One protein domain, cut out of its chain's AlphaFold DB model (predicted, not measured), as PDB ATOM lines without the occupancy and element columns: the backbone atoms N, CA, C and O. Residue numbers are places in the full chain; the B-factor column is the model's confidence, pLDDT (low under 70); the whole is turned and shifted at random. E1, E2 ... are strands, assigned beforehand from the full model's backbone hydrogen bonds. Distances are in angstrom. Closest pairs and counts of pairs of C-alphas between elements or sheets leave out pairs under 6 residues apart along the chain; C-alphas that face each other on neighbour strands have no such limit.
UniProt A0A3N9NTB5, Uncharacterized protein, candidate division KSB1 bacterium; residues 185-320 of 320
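Overview. This is residues 185 to 320 of the 320 residues of an uncharacterized protein of candidate division KSB1 bacterium (UniProt A0A3N9NTB5). This is a lopsided sandwich: the hairpin of E2 and E3 covers part of one face of a twisted sheet of seven antiparallel strands, its strands crossed at 41 degrees to those below. The tip of the hairpin of E5 and E6, at Asp 250, makes one end of the length, and Phe 320 the other. The printed part has 136 residues, no named helix and nine named strands, E1 to E9 in order; the class is all strand, though under half of the residues, 59, are in named strands. The whole is compact, with a radius of gyration of the C-alphas of 14.1 A and spans of 46 by 31 by 27 A.

Along the chain. E1, residues 185 to 191, begins at C-alpha 185 (70.088, 12.600, 101.744). E2 is residues 194 to 199, E3 208 to 213 and E4 225 to 229. E5, residues 239 to 249, measures 27.0 A from first to last C-alpha. E6 is residues 252 to 255, E7 274 to 278 and E8 290 to 296. E9, residues 312 to 319, measures 23.2 A and ends at C-alpha 319 (65.198, 13.394, 97.462).

Arrangement. In the large branched sheet, E1 neighbours E9, with N 188 and O 316 2.9 A apart. E8 and E9 form a hairpin, with N 293 to O 315 at 2.9 A. E8 neighbours E4, with N 227 to O 294 at 3.0 A. E4, E5 and E6 form a meander, each strand the antiparallel neighbour of the one before; N 226 to O 243 is 2.9 A and N 247 to O 254 3.0 A. E7 lies on the other side of E5, with N 275 to O 244 at 2.8 A. In the hairpin of E2 and E3, N 197 to O 210 is 2.9 A. The closest C-alphas of E2 and E9 are those of Ala 194 and Ala 313, 5.8 A apart.

Size, cuts and confidence. The C-alphas farthest apart, of Asp 250 and Phe 320, are 47.1 A apart. The printed part has no cut. The links E3 to E4, E6 to E7, E7 to E8 and E8 to E9 are long. Residues 201 to 203 have pLDDT under 70.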
ATOM      1  N   ARG A 185      69.199  13.539 101.056       90.50
ATOM      2  CA  ARG A 185      70.088  12.600 101.744       90.50
ATOM      3  C   ARG A 185      71.142  12.055 100.793       90.50
ATOM      4  O   ARG A 185      71.078  12.261  99.582       90.50
ATOM      5  N   ASN A 186      72.098  11.314 101.351       93.19
ATOM      6  CA  ASN A 186      73.117  10.595 100.585       93.19
ATOM      7  C   ASN A 186      73.934  11.500  99.643       93.19
ATOM      8  O   ASN A 186      74.289  11.078  98.544       93.19
ATOM      9  N   LEU A 187      74.245  12.727 100.083       95.06
ATOM     10  CA  LEU A 187      75.047  13.679  99.319       95.06
ATOM     11  C   LEU A 187      76.465  13.137  99.107       95.06
ATOM     12  O   LEU A 187      77.142  12.753 100.062       95.06
ATOM     13  N   ARG A 188      76.917  13.102  97.851       95.88
ATOM     14  CA  ARG A 188      78.257  12.628  97.472       95.88
ATOM     15  C   ARG A 188      78.884  13.576  96.446       95.88
ATOM     16  O   ARG A 188      78.669  13.375  95.249       95.88
ATOM     17  N   PRO A 189      79.629  14.604  96.887       95.88
ATOM     18  CA  PRO A 189      80.398  15.455  95.987       95.88
ATOM     19  C   PRO A 189      81.628  14.705  95.455       95.88
ATOM     20  O   PRO A 189      82.270  13.941  96.177       95.88
ATOM     21  N   MET A 190      81.933  14.898  94.175       95.81
ATOM     22  CA  MET A 190      82.971  14.209  93.412       95.81
ATOM     23  C   MET A 190      83.523  15.125  92.309       95.81
ATOM     24  O   MET A 190      82.896  16.104  91.912       95.81
ATOM     25  N   GLY A 191      84.671  14.752  91.744       95.00
ATOM     26  CA  GLY A 191      85.312  15.487  90.650       95.00
ATOM     27  C   GLY A 191      86.508  16.314  91.104       95.00
ATOM     28  O   GLY A 191      86.881  16.298  92.277       95.00
ATOM     29  N   ARG A 192      87.159  16.971  90.141       96.25
ATOM     30  CA  ARG A 192      88.436  17.668  90.356       96.25
ATOM     31  C   ARG A 192      88.288  19.176  90.466       96.25
ATOM     32  O   ARG A 192      89.065  19.787  91.194       96.25
ATOM     33  N   LEU A 193      87.312  19.757  89.763       97.75
ATOM     34  CA  LEU A 193      87.165  21.209  89.665       97.75
ATOM     35  C   LEU A 193      86.925  21.857  91.030       97.75
ATOM     36  O   LEU A 193      87.620  22.805  91.389       97.75
ATOM     37  N   ALA A 194      85.953  21.346  91.784       97.12
ATOM     38  CA  ALA A 194      85.459  21.987  92.992       97.12
ATOM     39  C   ALA A 194      84.926  20.980  94.012       97.12
ATOM     40  O   ALA A 194      84.532  19.865  93.667       97.12
ATOM     41  N   GLU A 195      84.846  21.411  95.267       96.75
ATOM     42  CA  GLU A 195      83.956  20.790  96.244       96.75
ATOM     43  C   GLU A 195      82.582  21.450  96.162       96.75
ATOM     44  O   GLU A 195      82.477  22.674  96.200       96.75
ATOM     45  N   LEU A 196      81.545  20.621  96.048       97.62
ATOM     46  CA  LEU A 196      80.153  21.043  95.950       97.62
ATOM     47  C   LEU A 196      79.431  20.819  97.277       97.62
ATOM     48  O   LEU A 196      79.556  19.751  97.879       97.62
ATOM     49  N   THR A 197      78.618  21.788  97.681       95.94
ATOM     50  CA  THR A 197      77.719  21.678  98.833       95.94
ATOM     51  C   THR A 197      76.303  22.023  98.400       95.94
ATOM     52  O   THR A 197      76.097  22.983  97.666       95.94
ATOM     53  N   LEU A 198      75.323  21.241  98.851       93.81
ATOM     54  CA  LEU A 198      73.905  21.465  98.570       93.81
ATOM     55  C   LEU A 198      73.193  21.836  99.872       93.81
ATOM     56  O   LEU A 198      73.291  21.104 100.860       93.81
ATOM     57  N   ALA A 199      72.478  22.953  99.862       87.75
ATOM     58  CA  ALA A 199      71.661  23.426 100.966       87.75
ATOM     59  C   ALA A 199      70.173  23.323 100.609       87.75
ATOM     60  O   ALA A 199      69.749  23.642  99.495       87.75
ATOM     61  N   GLN A 200      69.383  22.872 101.582       76.88
ATOM     62  CA  GLN A 200      67.926  22.904 101.504       76.88
ATOM     63  C   GLN A 200      67.441  24.346 101.602       76.88
ATOM     64  O   GLN A 200      68.005  25.145 102.352       76.88
ATOM     65  N   THR A 201      66.383  24.660 100.859       69.81
ATOM     66  CA  THR A 201      65.604  25.867 101.107       69.81
ATOM     67  C   THR A 201      64.395  25.474 101.946       69.81
ATOM     68  O   THR A 201      63.771  24.448 101.714       69.81
ATOM     69  N   ASP A 202      64.068  26.279 102.949       67.69
ATOM     70  CA  ASP A 202      62.871  26.108 103.781       67.69
ATOM     71  C   ASP A 202      61.616  26.683 103.103       67.69
ATOM     72  O   ASP A 202      60.556  26.783 103.715       67.69
ATOM     73  N   THR A 203      61.746  27.115 101.848       64.31
ATOM     74  CA  THR A 203      60.791  27.963 101.129       64.31
ATOM     75  C   THR A 203      60.436  27.444  99.737       64.31
ATOM     76  O   THR A 203      59.515  27.990  99.134       64.31
ATOM     77  N   SER A 204      61.118  26.410  99.220       72.00
ATOM     78  CA  SER A 204      60.838  25.862  97.887       72.00
ATOM     79  C   SER A 204      61.393  24.447  97.669       72.00
ATOM     80  O   SER A 204      62.304  23.998  98.361       72.00
ATOM     81  N   ASN A 205      60.929  23.782  96.609       77.56
ATOM     82  CA  ASN A 205      61.530  22.549  96.084       77.56
ATOM     83  C   ASN A 205      62.796  22.789  95.232       77.56
ATOM     84  O   ASN A 205      63.244  21.893  94.510       77.56
ATOM     85  N   SER A 206      63.374  23.992  95.285       86.06
ATOM     86  CA  SER A 206      64.615  24.353  94.597       86.06
ATOM     87  C   SER A 206      65.762  24.455  95.602       86.06
ATOM     88  O   SER A 206      65.713  25.300  96.499       86.06
ATOM     89  N   PRO A 207      66.801  23.610  95.498       88.62
ATOM     90  CA  PRO A 207      67.968  23.731  96.356       88.62
ATOM     91  C   PRO A 207      68.877  24.879  95.937       88.62
ATOM     92  O   PRO A 207      68.901  25.295  94.776       88.62
ATOM     93  N   VAL A 208      69.704  25.298  96.890       92.88
ATOM     94  CA  VAL A 208      70.863  26.150  96.630       92.88
ATOM     95  C   VAL A 208      72.103  25.269  96.594       92.88
ATOM     96  O   VAL A 208      72.369  24.523  97.537       92.88
ATOM     97  N   ILE A 209      72.881  25.358  95.521       95.38
ATOM     98  CA  ILE A 209      74.212  24.760  95.447       95.38
ATOM     99  C   ILE A 209      75.266  25.845  95.653       95.38
ATOM    100  O   ILE A 209      75.141  26.973  95.176       95.38
ATOM    101  N   THR A 210      76.328  25.488  96.357       97.31
ATOM    102  CA  THR A 210      77.543  26.286  96.459       97.31
ATOM    103  C   THR A 210      78.745  25.452  96.061       97.31
ATOM    104  O   THR A 210      78.731  24.218  96.150       97.31
ATOM    105  N   TRP A 211      79.802  26.124  95.619       97.62
ATOM    106  CA  TRP A 211      81.060  25.460  95.319       97.62
ATOM    107  C   TRP A 211      82.272  26.256  95.765       97.62
ATOM    108  O   TRP A 211      82.245  27.474  95.915       97.62
ATOM    109  N   THR A 212      83.364  25.531  95.976       97.25
ATOM    110  CA  THR A 212      84.695  26.097  96.182       97.25
ATOM    111  C   THR A 212      85.654  25.402  95.232       97.25
ATOM    112  O   THR A 212      85.836  24.184  95.318       97.25
ATOM    113  N   ILE A 213      86.245  26.168  94.315       97.50
ATOM    114  CA  ILE A 213      87.205  25.661  93.332       97.50
ATOM    115  C   ILE A 213      88.451  25.136  94.052       97.50
ATOM    116  O   ILE A 213      88.953  25.749  94.993       97.50
ATOM    117  N   ARG A 214      88.918  23.956  93.639       95.75
ATOM    118  CA  ARG A 214      90.042  23.232  94.261       95.75
ATOM    119  C   ARG A 214      91.120  22.807  93.274       95.75
ATOM    120  O   ARG A 214      92.207  22.418  93.700       95.75
ATOM    121  N   GLN A 215      90.832  22.836  91.977       95.81
ATOM    122  CA  GLN A 215      91.818  22.466  90.971       95.81
ATOM    123  C   GLN A 215      92.905  23.545  90.882       95.81
ATOM    124  O   GLN A 215      92.602  24.716  90.691       95.81
ATOM    125  N   ALA A 216      94.170  23.150  91.048       92.38
ATOM    126  CA  ALA A 216      95.276  24.079  91.299       92.38
ATOM    127  C   ALA A 216      95.566  25.074  90.159       92.38
ATOM    128  O   ALA A 216      96.152  26.123  90.406       92.38
ATOM    129  N   ASP A 217      95.196  24.735  88.926       94.31
ATOM    130  CA  ASP A 217      95.373  25.562  87.732       94.31
ATOM    131  C   ASP A 217      94.144  26.425  87.396       94.31
ATOM    132  O   ASP A 217      94.164  27.154  86.405       94.31
ATOM    133  N   VAL A 218      93.091  26.377  88.218       95.38
ATOM    134  CA  VAL A 218      91.867  27.166  88.045       95.38
ATOM    135  C   VAL A 218      91.800  28.243  89.125       95.38
ATOM    136  O   VAL A 218      91.707  27.944  90.313       95.38
ATOM    137  N   PHE A 219      91.832  29.507  88.702       91.25
ATOM    138  CA  PHE A 219      91.811  30.676  89.597       91.25
ATOM    139  C   PHE A 219      90.467  31.406  89.627       91.25
ATOM    140  O   PHE A 219      90.233  32.228  90.506       91.25
ATOM    141  N   ASP A 220      89.623  31.130  88.639       91.94
ATOM    142  CA  ASP A 220      88.286  31.692  88.503       91.94
ATOM    143  C   ASP A 220      87.314  30.927  89.403       91.94
ATOM    144  O   ASP A 220      87.366  29.698  89.430       91.94
ATOM    145  N   ASP A 221      86.457  31.633  90.137       93.56
ATOM    146  CA  ASP A 221      85.419  31.060  90.997       93.56
ATOM    147  C   ASP A 221      84.094  30.817  90.256       93.56
ATOM    148  O   ASP A 221      83.228  30.082  90.751       93.56
ATOM    149  N   LEU A 222      83.958  31.376  89.051       97.44
ATOM    150  CA  LEU A 222      82.832  31.171  88.154       97.44
ATOM    151  C   LEU A 222      83.000  29.898  87.316       97.44
ATOM    152  O   LEU A 222      84.102  29.393  87.067       97.44
ATOM    153  N   VAL A 223      81.873  29.391  86.820       98.06
ATOM    154  CA  VAL A 223      81.826  28.224  85.929       98.06
ATOM    155  C   VAL A 223      81.160  28.571  84.600       98.06
ATOM    156  O   VAL A 223      80.442  29.567  84.480       98.06
ATOM    157  N   ALA A 224      81.435  27.769  83.576       97.94
ATOM    158  CA  ALA A 224      80.935  27.986  82.223       97.94
ATOM    159  C   ALA A 224      79.666  27.189  81.923       97.94
ATOM    160  O   ALA A 224      78.905  27.568  81.038       97.94
ATOM    161  N   ALA A 225      79.421  26.087  82.629       97.81
ATOM    162  CA  ALA A 225      78.212  25.298  82.450       97.81
ATOM    163  C   ALA A 225      77.782  24.628  83.750       97.81
ATOM    164  O   ALA A 225      78.614  24.255  84.582       97.81
ATOM    165  N   VAL A 226      76.471  24.462  83.888       98.00
ATOM    166  CA  VAL A 226      75.837  23.698  84.957       98.00
ATOM    167  C   VAL A 226      74.741  22.819  84.377       98.00
ATOM    168  O   VAL A 226      74.090  23.172  83.388       98.00
ATOM    169  N   GLY A 227      74.493  21.691  85.025       97.00
ATOM    170  CA  GLY A 227      73.382  20.836  84.655       97.00
ATOM    171  C   GLY A 227      72.938  19.910  85.770       97.00
ATOM    172  O   GLY A 227      73.649  19.648  86.737       97.00
ATOM    173  N   LEU A 228      71.721  19.412  85.621       97.62
ATOM    174  CA  LEU A 228      71.040  18.531  86.545       97.62
ATOM    175  C   LEU A 228      70.344  17.436  85.748       97.62
ATOM    176  O   LEU A 228      69.556  17.724  84.846       97.62
ATOM    177  N   VAL A 229      70.575  16.186  86.132       97.50
ATOM    178  CA  VAL A 229      69.865  15.031  85.576       97.50
ATOM    179  C   VAL A 229      69.173  14.240  86.685       97.50
ATOM    180  O   VAL A 229      69.692  14.141  87.801       97.50
ATOM    181  N   ASN A 230      68.010  13.663  86.380       96.50
ATOM    182  CA  ASN A 230      67.302  12.727  87.256       96.50
ATOM    183  C   ASN A 230      67.844  11.301  87.063       96.50
ATOM    184  O   ASN A 230      67.174  10.415  86.531       96.50
ATOM    185  N   ALA A 231      69.106  11.108  87.430       93.50
ATOM    186  CA  ALA A 231      69.785   9.823  87.415       93.50
ATOM    187  C   ALA A 231      70.938   9.819  88.431       93.50
ATOM    188  O   ALA A 231      71.358  10.854  88.945       93.50
ATOM    189  N   ALA A 232      71.487   8.635  88.718       90.31
ATOM    190  CA  ALA A 232      72.659   8.495  89.593       90.31
ATOM    191  C   ALA A 232      73.992   8.857  88.900       90.31
ATOM    192  O   ALA A 232      75.022   8.982  89.563       90.31
ATOM    193  N   VAL A 233      73.979   8.984  87.574       92.94
ATOM    194  CA  VAL A 233      75.107   9.353  86.710       92.94
ATOM    195  C   VAL A 233      74.595  10.291  85.624       92.94
ATOM    196  O   VAL A 233      73.387  10.355  85.412       92.94
ATOM    197  N   TYR A 234      75.493  10.990  84.926       93.75
ATOM    198  CA  TYR A 234      75.092  11.792  83.772       93.75
ATOM    199  C   TYR A 234      74.377  10.919  82.729       93.75
ATOM    200  O   TYR A 234      74.942   9.938  82.242       93.75
ATOM    201  N   ASP A 235      73.142  11.294  82.405       93.69
ATOM    202  CA  ASP A 235      72.321  10.680  81.368       93.69
ATOM    203  C   ASP A 235      71.639  11.799  80.562       93.69
ATOM    204  O   ASP A 235      70.787  12.509  81.108       93.69
ATOM    205  N   PRO A 236      71.985  11.975  79.274       91.56
ATOM    206  CA  PRO A 236      71.408  13.028  78.444       91.56
ATOM    207  C   PRO A 236      69.907  12.835  78.175       91.56
ATOM    208  O   PRO A 236      69.249  13.772  77.736       91.56
ATOM    209  N   GLN A 237      69.344  11.646  78.420       95.19
ATOM    210  CA  GLN A 237      67.900  11.403  78.312       95.19
ATOM    211  C   GLN A 237      67.129  11.807  79.577       95.19
ATOM    212  O   GLN A 237      65.902  11.874  79.548       95.19
ATOM    213  N   ALA A 238      67.830  12.086  80.679       96.06
ATOM    214  CA  ALA A 238      67.242  12.404  81.978       96.06
ATOM    215  C   ALA A 238      67.509  13.854  82.418       96.06
ATOM    216  O   ALA A 238      67.441  14.152  83.613       96.06
ATOM    217  N   ILE A 239      67.843  14.754  81.484       96.38
ATOM    218  CA  ILE A 239      68.138  16.157  81.796       96.38
ATOM    219  C   ILE A 239      66.894  16.850  82.354       96.38
ATOM    220  O   ILE A 239      65.817  16.823  81.764       96.38
ATOM    221  N   VAL A 240      67.072  17.485  83.511       96.50
ATOM    222  CA  VAL A 240      66.050  18.267  84.219       96.50
ATOM    223  C   VAL A 240      66.313  19.756  84.068       96.50
ATOM    224  O   VAL A 240      65.377  20.540  83.959       96.50
ATOM    225  N   TRP A 241      67.583  20.153  84.064       97.62
ATOM    226  CA  TRP A 241      67.992  21.536  83.862       97.62
ATOM    227  C   TRP A 241      69.409  21.589  83.318       97.62
ATOM    228  O   TRP A 241      70.255  20.804  83.738       97.62
ATOM    229  N   GLU A 242      69.674  22.500  82.388       97.06
ATOM    230  CA  GLU A 242      71.005  22.667  81.812       97.06
ATOM    231  C   GLU A 242      71.175  24.080  81.253       97.06
ATOM    232  O   GLU A 242      70.369  24.530  80.430       97.06
ATOM    233  N   ALA A 243      72.221  24.772  81.706       97.50
ATOM    234  CA  ALA A 243      72.538  26.142  81.317       97.50
ATOM    235  C   ALA A 243      74.044  26.306  81.094       97.50
ATOM    236  O   ALA A 243      74.857  25.896  81.923       97.50
ATOM    237  N   TRP A 244      74.416  26.846  79.934       97.81
ATOM    238  CA  TRP A 244      75.813  27.015  79.528       97.81
ATOM    239  C   TRP A 244      76.052  28.469  79.152       97.81
ATOM    240  O   TRP A 244      75.152  29.129  78.643       97.81
ATOM    241  N   SER A 245      77.271  28.965  79.329       97.50
ATOM    242  CA  SER A 245      77.689  30.254  78.786       97.50
ATOM    243  C   SER A 245      77.503  30.263  77.271       97.50
ATOM    244  O   SER A 245      77.840  29.269  76.630       97.50
ATOM    245  N   GLU A 246      77.052  31.366  76.692       97.00
ATOM    246  CA  GLU A 246      76.927  31.563  75.248       97.00
ATOM    247  C   GLU A 246      77.704  32.818  74.845       97.00
ATOM    248  O   GLU A 246      77.572  33.874  75.462       97.00
ATOM    249  N   GLU A 247      78.518  32.693  73.802       94.69
ATOM    250  CA  GLU A 247      79.295  33.791  73.239       94.69
ATOM    251  C   GLU A 247      79.286  33.702  71.711       94.69
ATOM    252  O   GLU A 247      79.323  32.611  71.141       94.69
ATOM    253  N   ALA A 248      79.240  34.854  71.040       92.62
ATOM    254  CA  ALA A 248      79.387  34.931  69.593       92.62
ATOM    255  C   ALA A 248      80.867  35.116  69.235       92.62
ATOM    256  O   ALA A 248      81.456  36.151  69.544       92.62
ATOM    257  N   VAL A 249      81.450  34.135  68.547       91.50
ATOM    258  CA  VAL A 249      82.822  34.180  68.023       91.50
ATOM    259  C   VAL A 249      82.757  33.977  66.515       91.50
ATOM    260  O   VAL A 249      82.227  32.967  66.053       91.50
ATOM    261  N   ASP A 250      83.265  34.940  65.743       91.31
ATOM    262  CA  ASP A 250      83.247  34.919  64.271       91.31
ATOM    263  C   ASP A 250      81.854  34.588  63.687       91.31
ATOM    264  O   ASP A 250      81.695  33.683  62.864       91.31
ATOM    265  N   ASP A 251      80.823  35.293  64.172       90.19
ATOM    266  CA  ASP A 251      79.404  35.112  63.815       90.19
ATOM    267  C   ASP A 251      78.826  33.708  64.100       90.19
ATOM    268  O   ASP A 251      77.764  33.337  63.588       90.19
ATOM    269  N   ARG A 252      79.489  32.910  64.945       92.00
ATOM    270  CA  ARG A 252      78.998  31.607  65.410       92.00
ATOM    271  C   ARG A 252      78.828  31.605  66.919       92.00
ATOM    272  O   ARG A 252      79.715  32.026  67.653       92.00
ATOM    273  N   MET A 253      77.702  31.069  67.380       92.94
ATOM    274  CA  MET A 253      77.501  30.840  68.808       92.94
ATOM    275  C   MET A 253      78.348  29.658  69.273       92.94
ATOM    276  O   MET A 253      78.256  28.558  68.717       92.94
ATOM    277  N   VAL A 254      79.158  29.894  70.298       94.12
ATOM    278  CA  VAL A 254      79.922  28.882  71.026       94.12
ATOM    279  C   VAL A 254      79.397  28.784  72.455       94.12
ATOM    280  O   VAL A 254      79.002  29.787  73.051       94.12
ATOM    281  N   TYR A 255      79.391  27.569  73.004       96.00
ATOM    282  CA  TYR A 255      78.831  27.291  74.325       96.00
ATOM    283  C   TYR A 255      79.880  26.765  75.297       96.00
ATOM    284  O   TYR A 255      80.788  26.033  74.902       96.00
ATOM    285  N   GLY A 256      79.732  27.114  76.575       95.62
ATOM    286  CA  GLY A 256      80.602  26.642  77.654       95.62
ATOM    287  C   GLY A 256      82.053  27.120  77.539       95.62
ATOM    288  O   GLY A 256      82.954  26.409  77.971       95.62
ATOM    289  N   LYS A 257      82.301  28.278  76.910       95.19
ATOM    290  CA  LYS A 257      83.650  28.839  76.695       95.19
ATOM    291  C   LYS A 257      83.969  30.094  77.500       95.19
ATOM    292  O   LYS A 257      85.110  30.545  77.465       95.19
ATOM    293  N   SER A 258      83.026  30.558  78.314       96.31
ATOM    294  CA  SER A 258      83.206  31.707  79.197       96.31
ATOM    295  C   SER A 258      82.670  31.384  80.591       96.31
ATOM    296  O   SER A 258      81.557  30.895  80.735       96.31
ATOM    297  N   ASN A 259      83.456  31.624  81.640       97.44
ATOM    298  CA  ASN A 259      82.988  31.414  83.010       97.44
ATOM    299  C   ASN A 259      82.154  32.621  83.444       97.44
ATOM    300  O   ASN A 259      82.672  33.729  83.559       97.44
ATOM    301  N   VAL A 260      80.857  32.412  83.637       97.06
ATOM    302  CA  VAL A 260      79.895  33.498  83.903       97.06
ATOM    303  C   VAL A 260      78.861  33.132  84.964       97.06
ATOM    304  O   VAL A 260      78.094  33.990  85.392       97.06
ATOM    305  N   ILE A 261      78.822  31.867  85.386       97.94
ATOM    306  CA  ILE A 261      77.836  31.355  86.333       97.94
ATOM    307  C   ILE A 261      78.449  31.403  87.742       97.94
ATOM    308  O   ILE A 261      79.450  30.718  87.975       97.94
ATOM    309  N   PRO A 262      77.887  32.197  88.672       97.25
ATOM    310  CA  PRO A 262      78.394  32.342  90.031       97.25
ATOM    311  C   PRO A 262      77.821  31.301  90.998       97.25
ATOM    312  O   PRO A 262      76.780  30.700  90.749       97.25
ATOM    313  N   SER A 263      78.487  31.155  92.146       95.38
ATOM    314  CA  SER A 263      77.951  30.517  93.356       95.38
ATOM    315  C   SER A 263      77.752  31.583  94.447       95.38
ATOM    316  O   SER A 263      78.571  32.501  94.529       95.38
ATOM    317  N   PRO A 264      76.736  31.480  95.330       95.44
ATOM    318  CA  PRO A 264      75.707  30.439  95.397       95.44
ATOM    319  C   PRO A 264      74.738  30.505  94.213       95.44
ATOM    320  O   PRO A 264      74.502  31.574  93.660       95.44
ATOM    321  N   LEU A 265      74.163  29.361  93.857       94.81
ATOM    322  CA  LEU A 265      73.249  29.227  92.729       94.81
ATOM    323  C   LEU A 265      71.974  28.517  93.183       94.81
ATOM    324  O   LEU A 265      72.034  27.404  93.711       94.81
ATOM    325  N   LEU A 266      70.825  29.163  92.992       92.81
ATOM    326  CA  LEU A 266      69.527  28.515  93.139       92.81
ATOM    327  C   LEU A 266      69.225  27.772  91.834       92.81
ATOM    328  O   LEU A 266      69.453  28.280  90.734       92.81
ATOM    329  N   PHE A 267      68.742  26.536  91.931       92.75
ATOM    330  CA  PHE A 267      68.426  25.774  90.724       92.75
ATOM    331  C   PHE A 267      67.351  26.471  89.886       92.75
ATOM    332  O   PHE A 267      66.300  26.853  90.399       92.75
ATOM    333  N   GLY A 268      67.625  26.597  88.586       91.25
ATOM    334  CA  GLY A 268      66.767  27.306  87.640       91.25
ATOM    335  C   GLY A 268      67.094  28.787  87.451       91.25
ATOM    336  O   GLY A 268      66.479  29.406  86.582       91.25
ATOM    337  N   ASP A 269      68.062  29.341  88.190       92.62
ATOM    338  CA  ASP A 269      68.532  30.709  87.969       92.62
ATOM    339  C   ASP A 269      69.033  30.912  86.531       92.62
ATOM    340  O   ASP A 269      69.600  30.017  85.896       92.62
ATOM    341  N   SER A 270      68.830  32.126  86.019       91.00
ATOM    342  CA  SER A 270      69.326  32.560  84.716       91.00
ATOM    343  C   SER A 270      70.368  33.652  84.902       91.00
ATOM    344  O   SER A 270      70.185  34.561  85.714       91.00
ATOM    345  N   PHE A 271      71.446  33.584  84.123       93.38
ATOM    346  CA  PHE A 271      72.569  34.510  84.219       93.38
ATOM    347  C   PHE A 271      72.829  35.190  82.871       93.38
ATOM    348  O   PHE A 271      72.697  34.548  81.822       93.38
ATOM    349  N   PRO A 272      73.218  36.478  82.855       94.12
ATOM    350  CA  PRO A 272      73.650  37.137  81.627       94.12
ATOM    351  C   PRO A 272      74.762  36.349  80.924       94.12
ATOM    352  O   PRO A 272      75.680  35.852  81.571       94.12
ATOM    353  N   GLY A 273      74.681  36.245  79.596       94.62
ATOM    354  CA  GLY A 273      75.661  35.490  78.811       94.62
ATOM    355  C   GLY A 273      75.531  33.972  78.945       94.62
ATOM    356  O   GLY A 273      76.498  33.264  78.685       94.62
ATOM    357  N   THR A 274      74.365  33.461  79.353       97.31
ATOM    358  CA  THR A 274      74.060  32.025  79.345       97.31
ATOM    359  C   THR A 274      72.859  31.702  78.469       97.31
ATOM    360  O   THR A 274      71.963  32.523  78.269       97.31
ATOM    361  N   ARG A 275      72.831  30.465  77.978       96.81
ATOM    362  CA  ARG A 275      71.705  29.842  77.302       96.81
ATOM    363  C   ARG A 275      71.244  28.628  78.094       96.81
ATOM    364  O   ARG A 275      72.025  27.719  78.367       96.81
ATOM    365  N   THR A 276      69.950  28.594  78.387       96.88
ATOM    366  CA  THR A 276      69.281  27.438  78.992       96.88
ATOM    367  C   THR A 276      68.769  26.511  77.894       96.88
ATOM    368  O   THR A 276      67.960  26.922  77.060       96.88
ATOM    369  N   PHE A 277      69.230  25.262  77.886       95.25
ATOM    370  CA  PHE A 277      68.800  24.236  76.925       95.25
ATOM    371  C   PHE A 277      67.586  23.461  77.427       95.25
ATOM    372  O   PHE A 277      66.675  23.159  76.658       95.25
ATOM    373  N   TYR A 278      67.557  23.203  78.733       96.44
ATOM    374  CA  TYR A 278      66.448  22.562  79.428       96.44
ATOM    375  C   TYR A 278      66.073  23.440  80.608       96.44
ATOM    376  O   TYR A 278      66.912  23.696  81.468       96.44
ATOM    377  N   ALA A 279      64.841  23.949  80.623       94.69
ATOM    378  CA  ALA A 279      64.361  24.812  81.693       94.69
ATOM    379  C   ALA A 279      64.068  23.996  82.953       94.69
ATOM    380  O   ALA A 279      63.455  22.932  82.879       94.69
ATOM    381  N   TYR A 280      64.472  24.528  84.105       94.69
ATOM    382  CA  TYR A 280      64.198  23.896  85.387       94.69
ATOM    383  C   TYR A 280      62.678  23.819  85.644       94.69
ATOM    384  O   TYR A 280      61.968  24.790  85.359       94.69
ATOM    385  N   PRO A 281      62.147  22.697  86.170       90.56
ATOM    386  CA  PRO A 281      60.718  22.560  86.422       90.56
ATOM    387  C   PRO A 281      60.214  23.597  87.428       90.56
ATOM    388  O   PRO A 281      60.768  23.737  88.515       90.56
ATOM    389  N   ALA A 282      59.100  24.262  87.114       82.88
ATOM    390  CA  ALA A 282      58.501  25.261  88.005       82.88
ATOM    391  C   ALA A 282      58.099  24.687  89.381       82.88
ATOM    392  O   ALA A 282      58.121  25.404  90.374       82.88
ATOM    393  N   ALA A 283      57.761  23.394  89.441       77.69
ATOM    394  CA  ALA A 283      57.426  22.686  90.680       77.69
ATOM    395  C   ALA A 283      58.659  22.254  91.507       77.69
ATOM    396  O   ALA A 283      58.506  21.684  92.587       77.69
ATOM    397  N   GLY A 284      59.871  22.507  91.008       87.56
ATOM    398  CA  GLY A 284      61.119  22.079  91.627       87.56
ATOM    399  C   GLY A 284      61.464  20.609  91.391       87.56
ATOM    400  O   GLY A 284      61.021  19.987  90.420       87.56
ATOM    401  N   LEU A 285      62.300  20.056  92.270       89.12
ATOM    402  CA  LEU A 285      62.689  18.650  92.209       89.12
ATOM    403  C   LEU A 285      61.540  17.737  92.638       89.12
ATOM    404  O   LEU A 285      60.776  18.041  93.549       89.12
ATOM    405  N   GLN A 286      61.468  16.566  92.015       86.44
ATOM    406  CA  GLN A 286      60.540  15.514  92.408       86.44
ATOM    407  C   GLN A 286      61.081  14.758  93.628       86.44
ATOM    408  O   GLN A 286      62.292  14.567  93.772       86.44
ATOM    409  N   ARG A 287      60.181  14.271  94.488       83.06
ATOM    410  CA  ARG A 287      60.519  13.409  95.632       83.06
ATOM    411  C   ARG A 287      60.897  11.994  95.207       83.06
ATOM    412  O   ARG A 287      60.475  11.513  94.156       83.06
ATOM    413  N   ASN A 288      61.619  11.302  96.087       87.19
ATOM    414  CA  ASN A 288      62.029   9.906  95.914       87.19
ATOM    415  C   ASN A 288      62.810   9.656  94.615       87.19
ATOM    416  O   ASN A 288      62.763   8.564  94.049       87.19
ATOM    417  N   GLN A 289      63.530  10.674  94.153       93.19
ATOM    418  CA  GLN A 289      64.365  10.632  92.964       93.19
ATOM    419  C   GLN A 289      65.844  10.655  93.340       93.19
ATOM    420  O   GLN A 289      66.227  10.976  94.469       93.19
ATOM    421  N   LYS A 290      66.689  10.310  92.367       96.12
ATOM    422  CA  LYS A 290      68.141  10.443  92.480       96.12
ATOM    423  C   LYS A 290      68.607  11.461  91.468       96.12
ATOM    424  O   LYS A 290      68.333  11.317  90.283       96.12
ATOM    425  N   TYR A 291      69.347  12.442  91.944       96.88
ATOM    426  CA  TYR A 291      69.836  13.520  91.114       96.88
ATOM    427  C   TYR A 291      71.348  13.511  91.038       96.88
ATOM    428  O   TYR A 291      72.045  13.163  91.995       96.88
ATOM    429  N   TYR A 292      71.829  13.955  89.887       97.56
ATOM    430  CA  TYR A 292      73.221  14.226  89.603       97.56
ATOM    431  C   TYR A 292      73.293  15.665  89.096       97.56
ATOM    432  O   TYR A 292      72.814  15.976  88.005       97.56
ATOM    433  N   PHE A 293      73.837  16.553  89.926       97.69
ATOM    434  CA  PHE A 293      74.114  17.939  89.565       97.69
ATOM    435  C   PHE A 293      75.591  18.086  89.237       97.69
ATOM    436  O   PHE A 293      76.433  17.555  89.963       97.69
ATOM    437  N   TRP A 294      75.916  18.815  88.180       98.06
ATOM    438  CA  TRP A 294      77.283  19.015  87.737       98.06
ATOM    439  C   TRP A 294      77.575  20.454  87.350       98.06
ATOM    440  O   TRP A 294      76.686  21.208  86.958       98.06
ATOM    441  N   ILE A 295      78.856  20.797  87.452       98.31
ATOM    442  CA  ILE A 295      79.432  22.063  87.017       98.31
ATOM    443  C   ILE A 295      80.672  21.796  86.162       98.31
ATOM    444  O   ILE A 295      81.409  20.830  86.393       98.31
ATOM    445  N   ALA A 296      80.923  22.677  85.201       98.25
ATOM    446  CA  ALA A 296      82.112  22.636  84.365       98.25
ATOM    447  C   ALA A 296      82.670  24.041  84.128       98.25
ATOM    448  O   ALA A 296      81.930  24.996  83.893       98.25
ATOM    449  N   ASN A 297      83.992  24.162  84.173       97.75
ATOM    450  CA  ASN A 297      84.710  25.379  83.805       97.75
ATOM    451  C   ASN A 297      84.933  25.417  82.277       97.75
ATOM    452  O   ASN A 297      84.856  24.383  81.615       97.75
ATOM    453  N   LYS A 298      85.206  26.601  81.715       97.12
ATOM    454  CA  LYS A 298      85.414  26.831  80.272       97.12
ATOM    455  C   LYS A 298      86.428  25.896  79.591       97.12
ATOM    456  O   LYS A 298      86.312  25.627  78.390       97.12
ATOM    457  N   ASP A 299      87.404  25.398  80.352       96.88
ATOM    458  CA  ASP A 299      88.483  24.530  79.865       96.88
ATOM    459  C   ASP A 299      88.083  23.041  79.811       96.88
ATOM    460  O   ASP A 299      88.863  22.187  79.385       96.88
ATOM    461  N   TRP A 300      86.852  22.709  80.209       96.88
ATOM    462  CA  TRP A 300      86.288  21.369  80.077       96.88
ATOM    463  C   TRP A 300      86.157  20.930  78.607       96.88
ATOM    464  O   TRP A 300      85.899  21.726  77.696       96.88
ATOM    465  N   ASP A 301      86.324  19.625  78.378       93.06
ATOM    466  CA  ASP A 301      86.357  19.009  77.045       93.06
ATOM    467  C   ASP A 301      84.975  18.859  76.385       93.06
ATOM    468  O   ASP A 301      84.895  18.517  75.206       93.06
ATOM    469  N   GLY A 302      83.893  19.130  77.122       90.12
ATOM    470  CA  GLY A 302      82.518  19.034  76.633       90.12
ATOM    471  C   GLY A 302      81.945  17.614  76.595       90.12
ATOM    472  O   GLY A 302      80.815  17.434  76.148       90.12
ATOM    473  N   ILE A 303      82.712  16.596  77.002       89.50
ATOM    474  CA  ILE A 303      82.383  15.183  76.758       89.50
ATOM    475  C   ILE A 303      82.520  14.345  78.035       89.50
ATOM    476  O   ILE A 303      81.676  13.490  78.318       89.50
ATOM    477  N   THR A 304      83.569  14.551  78.829       91.62
ATOM    478  CA  THR A 304      83.917  13.643  79.925       91.62
ATOM    479  C   THR A 304      83.203  14.024  81.222       91.62
ATOM    480  O   THR A 304      83.522  15.035  81.844       91.62
ATOM    481  N   HIS A 305      82.309  13.145  81.688       90.00
ATOM    482  CA  HIS A 305      81.504  13.310  82.908       90.00
ATOM    483  C   HIS A 305      81.903  12.275  83.974       90.00
ATOM    484  O   HIS A 305      81.138  11.383  84.340       90.00
ATOM    485  N   SER A 306      83.156  12.322  84.438       91.00
ATOM    486  CA  SER A 306      83.682  11.363  85.423       91.00
ATOM    487  C   SER A 306      84.378  12.057  86.587       91.00
ATOM    488  O   SER A 306      84.844  13.185  86.465       91.00
ATOM    489  N   ARG A 307      84.546  11.353  87.715       88.88
ATOM    490  CA  ARG A 307      85.271  11.887  88.888       88.88
ATOM    491  C   ARG A 307      86.733  12.266  88.611       88.88
ATOM    492  O   ARG A 307      87.347  12.937  89.430       88.88
ATOM    493  N   ALA A 308      87.308  11.770  87.516       92.00
ATOM    494  CA  ALA A 308      88.686  12.040  87.118       92.00
ATOM    495  C   ALA A 308      88.792  13.078  85.990       92.00
ATOM    496  O   ALA A 308      89.909  13.427  85.614       92.00
ATOM    497  N   ALA A 309      87.661  13.554  85.457       94.75
ATOM    498  CA  ALA A 309      87.643  14.599  84.447       94.75
ATOM    499  C   ALA A 309      88.234  15.893  85.021       94.75
ATOM    500  O   ALA A 309      87.927  16.281  86.151       94.75
ATOM    501  N   ASN A 310      89.107  16.538  84.250       95.75
ATOM    502  CA  ASN A 310      89.603  17.867  84.588       95.75
ATOM    503  C   ASN A 310      88.504  18.899  84.328       95.75
ATOM    504  O   ASN A 310      87.669  18.700  83.445       95.75
ATOM    505  N   TYR A 311      88.528  19.995  85.086       97.88
ATOM    506  CA  TYR A 311      87.617  21.132  84.911       97.88
ATOM    507  C   TYR A 311      86.134  20.772  85.078       97.88
ATOM    508  O   TYR A 311      85.258  21.503  84.625       97.88
ATOM    509  N   TYR A 312      85.860  19.659  85.765       98.31
ATOM    510  CA  TYR A 312      84.529  19.125  86.004       98.31
ATOM    511  C   TYR A 312      84.356  18.676  87.464       98.31
ATOM    512  O   TYR A 312      85.267  18.091  88.071       98.31
ATOM    513  N   ALA A 313      83.182  18.939  88.032       98.12
ATOM    514  CA  ALA A 313      82.765  18.433  89.336       98.12
ATOM    515  C   ALA A 313      81.266  18.142  89.357       98.12
ATOM    516  O   ALA A 313      80.494  18.730  88.604       98.12
ATOM    517  N   TYR A 314      80.854  17.222  90.222       98.12
ATOM    518  CA  TYR A 314      79.457  16.836  90.356       98.12
ATOM    519  C   TYR A 314      79.117  16.385  91.771       98.12
ATOM    520  O   TYR A 314      79.981  16.007  92.558       98.12
ATOM    521  N   ILE A 315      77.834  16.417  92.102       97.50
ATOM    522  CA  ILE A 315      77.284  15.919  93.352       97.50
ATOM    523  C   ILE A 315      76.072  15.058  93.038       97.50
ATOM    524  O   ILE A 315      75.197  15.446  92.265       97.50
ATOM    525  N   THR A 316      76.021  13.879  93.649       97.31
ATOM    526  CA  THR A 316      74.811  13.055  93.628       97.31
ATOM    527  C   THR A 316      74.079  13.165  94.948       97.31
ATOM    528  O   THR A 316      74.727  13.189  95.996       97.31
ATOM    529  N   PHE A 317      72.754  13.169  94.911       95.81
ATOM    530  CA  PHE A 317      71.907  13.202  96.100       95.81
ATOM    531  C   PHE A 317      70.563  12.525  95.825       95.81
ATOM    532  O   PHE A 317      70.182  12.303  94.676       95.81
ATOM    533  N   GLU A 318      69.850  12.165  96.887       94.81
ATOM    534  CA  GLU A 318      68.508  11.588  96.802       94.81
ATOM    535  C   GLU A 318      67.503  12.516  97.472       94.81
ATOM    536  O   GLU A 318      67.799  13.055  98.541       94.81
ATOM    537  N   THR A 319      66.324  12.663  96.872       90.50
ATOM    538  CA  THR A 319      65.198  13.394  97.462       90.50
ATOM    539  C   THR A 319      64.284  12.458  98.251       90.50
ATOM    540  O   THR A 319      64.144  11.285  97.894       90.50
ATOM    541  N   PHE A 320      63.654  12.953  99.317       80.19
ATOM    542  CA  PHE A 320      62.602  12.254 100.066       80.19
ATOM    543  C   PHE A 320      61.557  13.246 100.564       80.19
ATOM    544  O   PHE A 320      61.919  14.412 100.822       80.19
TER     545      PHE A 320